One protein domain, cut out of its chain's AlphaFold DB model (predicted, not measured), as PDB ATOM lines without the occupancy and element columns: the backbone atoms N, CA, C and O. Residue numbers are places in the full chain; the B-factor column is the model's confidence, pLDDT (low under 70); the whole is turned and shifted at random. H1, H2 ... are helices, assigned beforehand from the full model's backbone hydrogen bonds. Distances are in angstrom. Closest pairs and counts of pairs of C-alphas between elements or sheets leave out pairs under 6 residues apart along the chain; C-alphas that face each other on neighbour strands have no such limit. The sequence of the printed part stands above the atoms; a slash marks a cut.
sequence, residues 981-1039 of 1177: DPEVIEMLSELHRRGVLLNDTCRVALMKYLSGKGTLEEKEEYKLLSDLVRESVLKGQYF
ATOM      1  N   ASP A 981      47.817  33.752   6.465       85.44
ATOM      2  CA  ASP A 981      48.111  32.723   7.458       85.44
ATOM      3  C   ASP A 981      47.004  31.642   7.457       85.44
ATOM      4  O   ASP A 981      45.817  31.994   7.505       85.44
ATOM      5  N   PRO A 982      47.347  30.336   7.417       84.75
ATOM      6  CA  PRO A 982      46.386  29.245   7.581       84.75
ATOM      7  C   PRO A 982      45.433  29.420   8.770       84.75
ATOM      8  O   PRO A 982      44.249  29.101   8.661       84.75
ATOM      9  N   GLU A 983      45.917  29.968   9.887       85.56
ATOM     10  CA  GLU A 983      45.103  30.198  11.083       85.56
ATOM     11  C   GLU A 983      44.024  31.271  10.855       85.56
ATOM     12  O   GLU A 983      42.895  31.146  11.335       85.56
ATOM     13  N   VAL A 984      44.345  32.304  10.069       87.19
ATOM     14  CA  VAL A 984      43.402  33.351   9.648       87.19
ATOM     15  C   VAL A 984      42.353  32.771   8.701       87.19
ATOM     16  O   VAL A 984      41.166  33.052   8.859       87.19
ATOM     17  N   ILE A 985      42.769  31.931   7.750       86.69
ATOM     18  CA  ILE A 985      41.871  31.284   6.781       86.69
ATOM     19  C   ILE A 985      40.856  30.380   7.486       86.69
ATOM     20  O   ILE A 985      39.656  30.478   7.211       86.69
ATOM     21  N   GLU A 986      41.313  29.528   8.406       85.25
ATOM     22  CA  GLU A 986      40.426  28.633   9.156       85.25
ATOM     23  C   GLU A 986      39.414  29.434   9.979       85.25
ATOM     24  O   GLU A 986      38.223  29.120   9.989       85.25
ATOM     25  N   MET A 987      39.854  30.529  10.601       85.44
ATOM     26  CA  MET A 987      38.980  31.371  11.413       85.44
ATOM     27  C   MET A 987      37.927  32.106  10.575       85.44
ATOM     28  O   MET A 987      36.765  32.170  10.974       85.44
ATOM     29  N   LEU A 988      38.289  32.619   9.396       87.06
ATOM     30  CA  LEU A 988      37.320  33.203   8.461       87.06
ATOM     31  C   LEU A 988      36.302  32.157   7.986       87.06
ATOM     32  O   LEU A 988      35.100  32.432   7.943       87.06
ATOM     33  N   SER A 989      36.775  30.946   7.693       84.56
ATOM     34  CA  SER A 989      35.939  29.819   7.274       84.56
ATOM     35  C   SER A 989      34.984  29.377   8.388       84.56
ATOM     36  O   SER A 989      33.813  29.094   8.143       84.56
ATOM     37  N   GLU A 990      35.444  29.341   9.639       84.06
ATOM     38  CA  GLU A 990      34.618  29.048  10.810       84.06
ATOM     39  C   GLU A 990      33.574  30.140  11.090       84.06
ATOM     40  O   GLU A 990      32.406  29.820  11.325       84.06
ATOM     41  N   LEU A 991      33.957  31.419  11.033       84.69
ATOM     42  CA  LEU A 991      33.031  32.538  11.235       84.69
ATOM     43  C   LEU A 991      31.893  32.512  10.209       84.69
ATOM     44  O   LEU A 991      30.726  32.626  10.591       84.69
ATOM     45  N   HIS A 992      32.211  32.266   8.935       81.75
ATOM     46  CA  HIS A 992      31.196  32.112   7.897       81.75
ATOM     47  C   HIS A 992      30.306  30.881   8.136       81.75
ATOM     48  O   HIS A 992      29.082  30.986   8.067       81.75
ATOM     49  N   ARG A 993      30.883  29.723   8.509       81.06
ATOM     50  CA  ARG A 993      30.114  28.505   8.858       81.06
ATOM     51  C   ARG A 993      29.127  28.732  10.005       81.06
ATOM     52  O   ARG A 993      28.036  28.168   9.995       81.06
ATOM     53  N   ARG A 994      29.493  29.564  10.984       81.44
ATOM     54  CA  ARG A 994      28.635  29.949  12.118       81.44
ATOM     55  C   ARG A 994      27.555  30.979  11.745       81.44
ATOM     56  O   ARG A 994      26.786  31.375  12.616       81.44
ATOM     57  N   GLY A 995      27.485  31.407  10.482       75.94
ATOM     58  CA  GLY A 995      26.522  32.394   9.993       75.94
ATOM     59  C   GLY A 995      26.858  33.834  10.385       75.94
ATOM     60  O   GLY A 995      25.982  34.697  10.342       75.94
ATOM     61  N   VAL A 996      28.102  34.111  10.794       81.06
ATOM     62  CA  VAL A 996      28.555  35.479  11.063       81.06
ATOM     63  C   VAL A 996      28.813  36.170   9.727       81.06
ATOM     64  O   VAL A 996      29.576  35.674   8.899       81.06
ATOM     65  N   LEU A 997      28.183  37.328   9.525       78.50
ATOM     66  CA  LEU A 997      28.425  38.173   8.358       78.50
ATOM     67  C   LEU A 997      29.875  38.671   8.384       78.50
ATOM     68  O   LEU A 997      30.240  39.487   9.231       78.50
ATOM     69  N   LEU A 998      30.694  38.159   7.465       82.50
ATOM     70  CA  LEU A 998      32.041  38.670   7.224       82.50
ATOM     71  C   LEU A 998      31.949  40.046   6.560       82.50
ATOM     72  O   LEU A 998      31.081  40.268   5.713       82.50
ATOM     73  N   ASN A 999      32.869  40.947   6.900       85.69
ATOM     74  CA  ASN A 999      33.011  42.185   6.142       85.69
ATOM     75  C   ASN A 999      33.515  41.923   4.714       85.69
ATOM     76  O   ASN A 999      33.989  40.826   4.397       85.69
ATOM     77  N   ASP A1000      33.379  42.917   3.837       82.94
ATOM     78  CA  ASP A1000      33.631  42.737   2.411       82.94
ATOM     79  C   ASP A1000      35.103  42.401   2.143       82.94
ATOM     80  O   ASP A1000      35.366  41.484   1.363       82.94
ATOM     81  N   THR A1001      36.050  43.023   2.859       87.19
ATOM     82  CA  THR A1001      37.479  42.671   2.764       87.19
ATOM     83  C   THR A1001      37.735  41.194   3.073       87.19
ATOM     84  O   THR A1001      38.346  40.485   2.269       87.19
ATOM     85  N   CYS A1002      37.270  40.694   4.223       87.19
ATOM     86  CA  CYS A1002      37.484  39.300   4.617       87.19
ATOM     87  C   CYS A1002      36.776  38.323   3.672       87.19
ATOM     88  O   CYS A1002      37.331  37.279   3.328       87.19
ATOM     89  N   ARG A1003      35.560  38.671   3.233       87.69
ATOM     90  CA  ARG A1003      34.744  37.873   2.310       87.69
ATOM     91  C   ARG A1003      35.436  37.706   0.957       87.69
ATOM     92  O   ARG A1003      35.578  36.581   0.479       87.69
ATOM     93  N   VAL A1004      35.903  38.806   0.359       86.94
ATOM     94  CA  VAL A1004      36.604  38.798  -0.935       86.94
ATOM     95  C   VAL A1004      37.958  38.094  -0.818       86.94
ATOM     96  O   VAL A1004      38.308  37.313  -1.701       86.94
ATOM     97  N   ALA A1005      38.692  38.288   0.282       87.81
ATOM     98  CA  ALA A1005      39.959  37.599   0.527       87.81
ATOM     99  C   ALA A1005      39.790  36.075   0.640       87.81
ATOM    100  O   ALA A1005      40.522  35.333  -0.018       87.81
ATOM    101  N   LEU A1006      38.795  35.604   1.403       87.12
ATOM    102  CA  LEU A1006      38.475  34.179   1.521       87.12
ATOM    103  C   LEU A1006      38.030  33.592   0.172       87.12
ATOM    104  O   LEU A1006      38.473  32.511  -0.214       87.12
ATOM    105  N   MET A1007      37.216  34.333  -0.585       87.75
ATOM    106  CA  MET A1007      36.765  33.934  -1.920       87.75
ATOM    107  C   MET A1007      37.929  33.830  -2.918       87.75
ATOM    108  O   MET A1007      38.012  32.838  -3.643       87.75
ATOM    109  N   LYS A1008      38.852  34.803  -2.934       87.81
ATOM    110  CA  LYS A1008      40.074  34.780  -3.760       87.81
ATOM    111  C   LYS A1008      40.975  33.601  -3.379       87.81
ATOM    112  O   LYS A1008      41.458  32.905  -4.268       87.81
ATOM    113  N   TYR A1009      41.144  33.331  -2.082       87.50
ATOM    114  CA  TYR A1009      41.943  32.203  -1.594       87.50
ATOM    115  C   TYR A1009      41.380  30.849  -2.053       87.50
ATOM    116  O   TYR A1009      42.102  30.057  -2.657       87.50
ATOM    117  N   LEU A1010      40.084  30.603  -1.833       85.25
ATOM    118  CA  LEU A1010      39.423  29.358  -2.243       85.25
ATOM    119  C   LEU A1010      39.375  29.206  -3.771       85.25
ATOM    120  O   LEU A1010      39.597  28.114  -4.286       85.25
ATOM    121  N   SER A1011      39.162  30.304  -4.507       85.56
ATOM    122  CA  SER A1011      39.202  30.305  -5.979       85.56
ATOM    123  C   SER A1011      40.598  30.012  -6.531       85.56
ATOM    124  O   SER A1011      40.719  29.557  -7.660       85.56
ATOM    125  N   GLY A1012      41.663  30.263  -5.767       81.94
ATOM    126  CA  GLY A1012      43.034  29.943  -6.164       81.94
ATOM    127  C   GLY A1012      43.390  28.454  -6.058       81.94
ATOM    128  O   GLY A1012      44.376  28.036  -6.659       81.94
ATOM    129  N   LYS A1013      42.604  27.645  -5.328       80.75
ATOM    130  CA  LYS A1013      42.859  26.201  -5.150       80.75
ATOM    131  C   LYS A1013      42.486  25.348  -6.373       80.75
ATOM    132  O   LYS A1013      42.899  24.194  -6.449       80.75
ATOM    133  N   GLY A1014      41.729  25.890  -7.329       72.62
ATOM    134  CA  GLY A1014      41.251  25.141  -8.495       72.62
ATOM    135  C   GLY A1014      40.134  24.157  -8.138       72.62
ATOM    136  O   GLY A1014      39.117  24.546  -7.567       72.62
ATOM    137  N   THR A1015      40.294  22.882  -8.506       74.69
ATOM    138  CA  THR A1015      39.294  21.835  -8.234       74.69
ATOM    139  C   THR A1015      39.238  21.515  -6.740       74.69
ATOM    140  O   THR A1015      40.202  21.010  -6.170       74.69
ATOM    141  N   LEU A1016      38.090  21.765  -6.110       81.88
ATOM    142  CA  LEU A1016      37.874  21.550  -4.680       81.88
ATOM    143  C   LEU A1016      37.388  20.117  -4.421       81.88
ATOM    144  O   LEU A1016      36.251  19.757  -4.750       81.88
ATOM    145  N   GLU A1017      38.243  19.283  -3.829       70.69
ATOM    146  CA  GLU A1017      37.893  17.902  -3.457       70.69
ATOM    147  C   GLU A1017      37.005  17.850  -2.202       70.69
ATOM    148  O   GLU A1017      36.113  17.003  -2.087       70.69
ATOM    149  N   GLU A1018      37.191  18.800  -1.285       74.88
ATOM    150  CA  GLU A1018      36.412  18.904  -0.057       74.88
ATOM    151  C   GLU A1018      35.022  19.502  -0.323       74.88
ATOM    152  O   GLU A1018      34.864  20.639  -0.778       74.88
ATOM    153  N   LYS A1019      33.972  18.735   0.008       76.56
ATOM    154  CA  LYS A1019      32.572  19.178  -0.141       76.56
ATOM    155  C   LYS A1019      32.267  20.450   0.653       76.56
ATOM    156  O   LYS A1019      31.390  21.213   0.249       76.56
ATOM    157  N   GLU A1020      32.947  20.647   1.780       76.81
ATOM    158  CA  GLU A1020      32.753  21.809   2.648       76.81
ATOM    159  C   GLU A1020      33.305  23.085   2.010       76.81
ATOM    160  O   GLU A1020      32.567  24.064   1.901       76.81
ATOM    161  N   GLU A1021      34.535  23.053   1.490       82.38
ATOM    162  CA  GLU A1021      35.140  24.179   0.766       82.38
ATOM    163  C   GLU A1021      34.353  24.532  -0.500       82.38
ATOM    164  O   GLU A1021      34.125  25.708  -0.787       82.38
ATOM    165  N   TYR A1022      33.869  23.518  -1.228       84.31
ATOM    166  CA  TYR A1022      33.022  23.722  -2.403       84.31
ATOM    167  C   TYR A1022      31.729  24.468  -2.056       84.31
ATOM    168  O   TYR A1022      31.328  25.396  -2.761       84.31
ATOM    169  N   LYS A1023      31.059  24.063  -0.969       83.94
ATOM    170  CA  LYS A1023      29.832  24.717  -0.507       83.94
ATOM    171  C   LYS A1023      30.114  26.149  -0.049       83.94
ATOM    172  O   LYS A1023      29.392  27.053  -0.456       83.94
ATOM    173  N   LEU A1024      31.186  26.345   0.720       84.56
ATOM    174  CA  LEU A1024      31.631  27.650   1.205       84.56
ATOM    175  C   LEU A1024      31.894  28.625   0.047       84.56
ATOM    176  O   LEU A1024      31.347  29.725   0.030       84.56
ATOM    177  N   LEU A1025      32.669  28.208  -0.959       85.88
ATOM    178  CA  LEU A1025      32.939  29.036  -2.133       85.88
ATOM    179  C   LEU A1025      31.667  29.300  -2.954       85.88
ATOM    180  O   LEU A1025      31.452  30.423  -3.404       85.88
ATOM    181  N   SER A1026      30.798  28.296  -3.109       85.62
ATOM    182  CA  SER A1026      29.510  28.443  -3.800       85.62
ATOM    183  C   SER A1026      28.621  29.510  -3.158       85.62
ATOM    184  O   SER A1026      28.055  30.344  -3.865       85.62
ATOM    185  N   ASP A1027      28.521  29.522  -1.828       85.19
ATOM    186  CA  ASP A1027      27.704  30.494  -1.101       85.19
ATOM    187  C   ASP A1027      28.300  31.917  -1.208       85.19
ATOM    188  O   ASP A1027      27.578  32.853  -1.559       85.19
ATOM    189  N   LEU A1028      29.626  32.074  -1.063       86.19
ATOM    190  CA  LEU A1028      30.329  33.361  -1.231       86.19
ATOM    191  C   LEU A1028      30.193  33.953  -2.646       86.19
ATOM    192  O   LEU A1028      30.001  35.163  -2.819       86.19
ATOM    193  N   VAL A1029      30.295  33.104  -3.672       86.06
ATOM    194  CA  VAL A1029      30.157  33.516  -5.076       86.06
ATOM    195  C   VAL A1029      28.705  33.845  -5.392       86.06
ATOM    196  O   VAL A1029      28.453  34.868  -6.023       86.06
ATOM    197  N   ARG A1030      27.737  33.059  -4.897       85.81
ATOM    198  CA  ARG A1030      26.306  33.365  -5.050       85.81
ATOM    199  C   ARG A1030      25.984  34.757  -4.515       85.81
ATOM    200  O   ARG A1030      25.336  35.533  -5.211       85.81
ATOM    201  N   GLU A1031      26.448  35.082  -3.312       83.56
ATOM    202  CA  GLU A1031      26.242  36.405  -2.713       83.56
ATOM    203  C   GLU A1031      26.864  37.533  -3.545       83.56
ATOM    204  O   GLU A1031      26.245  38.582  -3.717       83.56
ATOM    205  N   SER A1032      28.070  37.324  -4.076       85.25
ATOM    206  CA  SER A1032      28.783  38.326  -4.881       85.25
ATOM    207  C   SER A1032      28.117  38.553  -6.241       85.25
ATOM    208  O   SER A1032      27.881  39.696  -6.625       85.25
ATOM    209  N   VAL A1033      27.707  37.479  -6.923       83.94
ATOM    210  CA  VAL A1033      26.996  37.548  -8.209       83.94
ATOM    211  C   VAL A1033      25.632  38.225  -8.053       83.94
ATOM    212  O   VAL A1033      25.273  39.060  -8.878       83.94
ATOM    213  N   LEU A1034      24.890  37.944  -6.973       83.75
ATOM    214  CA  LEU A1034      23.622  38.632  -6.680       83.75
ATOM    215  C   LEU A1034      23.799  40.140  -6.434       83.75
ATOM    216  O   LEU A1034      22.876  40.909  -6.695       83.75
ATOM    217  N   LYS A1035      24.974  40.565  -5.954       82.00
ATOM    218  CA  LYS A1035      25.353  41.978  -5.788       82.00
ATOM    219  C   LYS A1035      25.942  42.605  -7.064       82.00
ATOM    220  O   LYS A1035      26.276  43.785  -7.038       82.00
ATOM    221  N   GLY A1036      26.089  41.842  -8.152       81.06
ATOM    222  CA  GLY A1036      26.737  42.298  -9.385       81.06
ATOM    223  C   GLY A1036      28.254  42.489  -9.260       81.06
ATOM    224  O   GLY A1036      28.829  43.245 -10.034       81.06
ATOM    225  N   GLN A1037      28.899  41.844  -8.282       85.56
ATOM    226  CA  GLN A1037      30.344  41.925  -8.061       85.56
ATOM    227  C   GLN A1037      31.057  40.791  -8.793       85.56
ATOM    228  O   GLN A1037      30.798  39.614  -8.527       85.56
ATOM    229  N   TYR A1038      31.991  41.146  -9.672       84.81
ATOM    230  CA  TYR A1038      32.768  40.188 -10.454       84.81
ATOM    231  C   TYR A1038      34.262  40.455 -10.316       84.81
ATOM    232  O   TYR A1038      34.688  41.605 -10.289       84.81
ATOM    233  N   PHE A1039      35.060  39.391 -10.255       85.94
ATOM    234  CA  PHE A1039      36.508  39.489 -10.076       85.94
ATOM    235  C   PHE A1039      37.249  38.608 -11.075       85.94
ATOM    236  O   PHE A1039      36.775  37.526 -11.426       85.94
TER     237      PHE A1039
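This is residues 981 to 1039 of the 1177 residues of an uncharacterized protein of Lachnospiraceae bacterium C10 (UniProt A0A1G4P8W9). Two helices, H2 and H3, cross at a steep angle, and a third, H1, lies across one side of the crossed pair, touching H2 and coming close to H3. Short links join the three helices, and residues 1035 to 1039 follow H3 as a short tail. The printed part has 59 residues, with three named helices in the order H1, H2, H3 and no named strand; the class is all helix. The whole is compact and rounded, with a radius of gyration of the C-alphas of 10.8 A and spans of 29 by 25 by 19 A.

Start with H1, residues 982 to 993, and go on to H2, residues 1000 to 1011. They touch, H1 with residues 985 to 989 alone and H2 with residues 1002 to 1006 alone; their closest C-alphas, of Ile 985 and Leu 1006, are 6.9 A apart. Their lines are about perpendicular, but only just, at 71 degrees. Next comes H3, residues 1019 to 1034, which touches H2: look at Met 1007 and Leu 1025, whose C-alphas are the closest, 6.2 A apart. H2 and H3 run opposite ways at a steep tilt of 51 degrees. H1 and H3 are close but not clearly touching, their closest C-alphas, of Ser 989 and Leu 1024, being 7.8 A apart. They run the same way at a steep tilt of 68 degrees, only just short of about perpendicular. In H1, H2 and H3 every O i to N i+4 pair is within hydrogen-bond range.

Find C-alpha 982 at (46.386, 29.245, 7.581); from there H1 runs 16.3 A to C-alpha 993. H2 begins at C-alpha 1000, at (33.631, 42.737, 2.411), and runs 16.0 A to C-alpha 1011. H3, the longest helix, runs 22.4 A from C-alpha 1019 to C-alpha 1034 at (23.622, 38.632, -6.680).

The two C-alphas farthest apart are those of Glu 983 and Gly 1036, at 30.0 A. The printed part has no cut, and both links are short, with 6 residues between H1 and H2 and 7 between H2 and H3. The mean pLDDT of the printed part of this model is 83.5, and no printed residue is under 70.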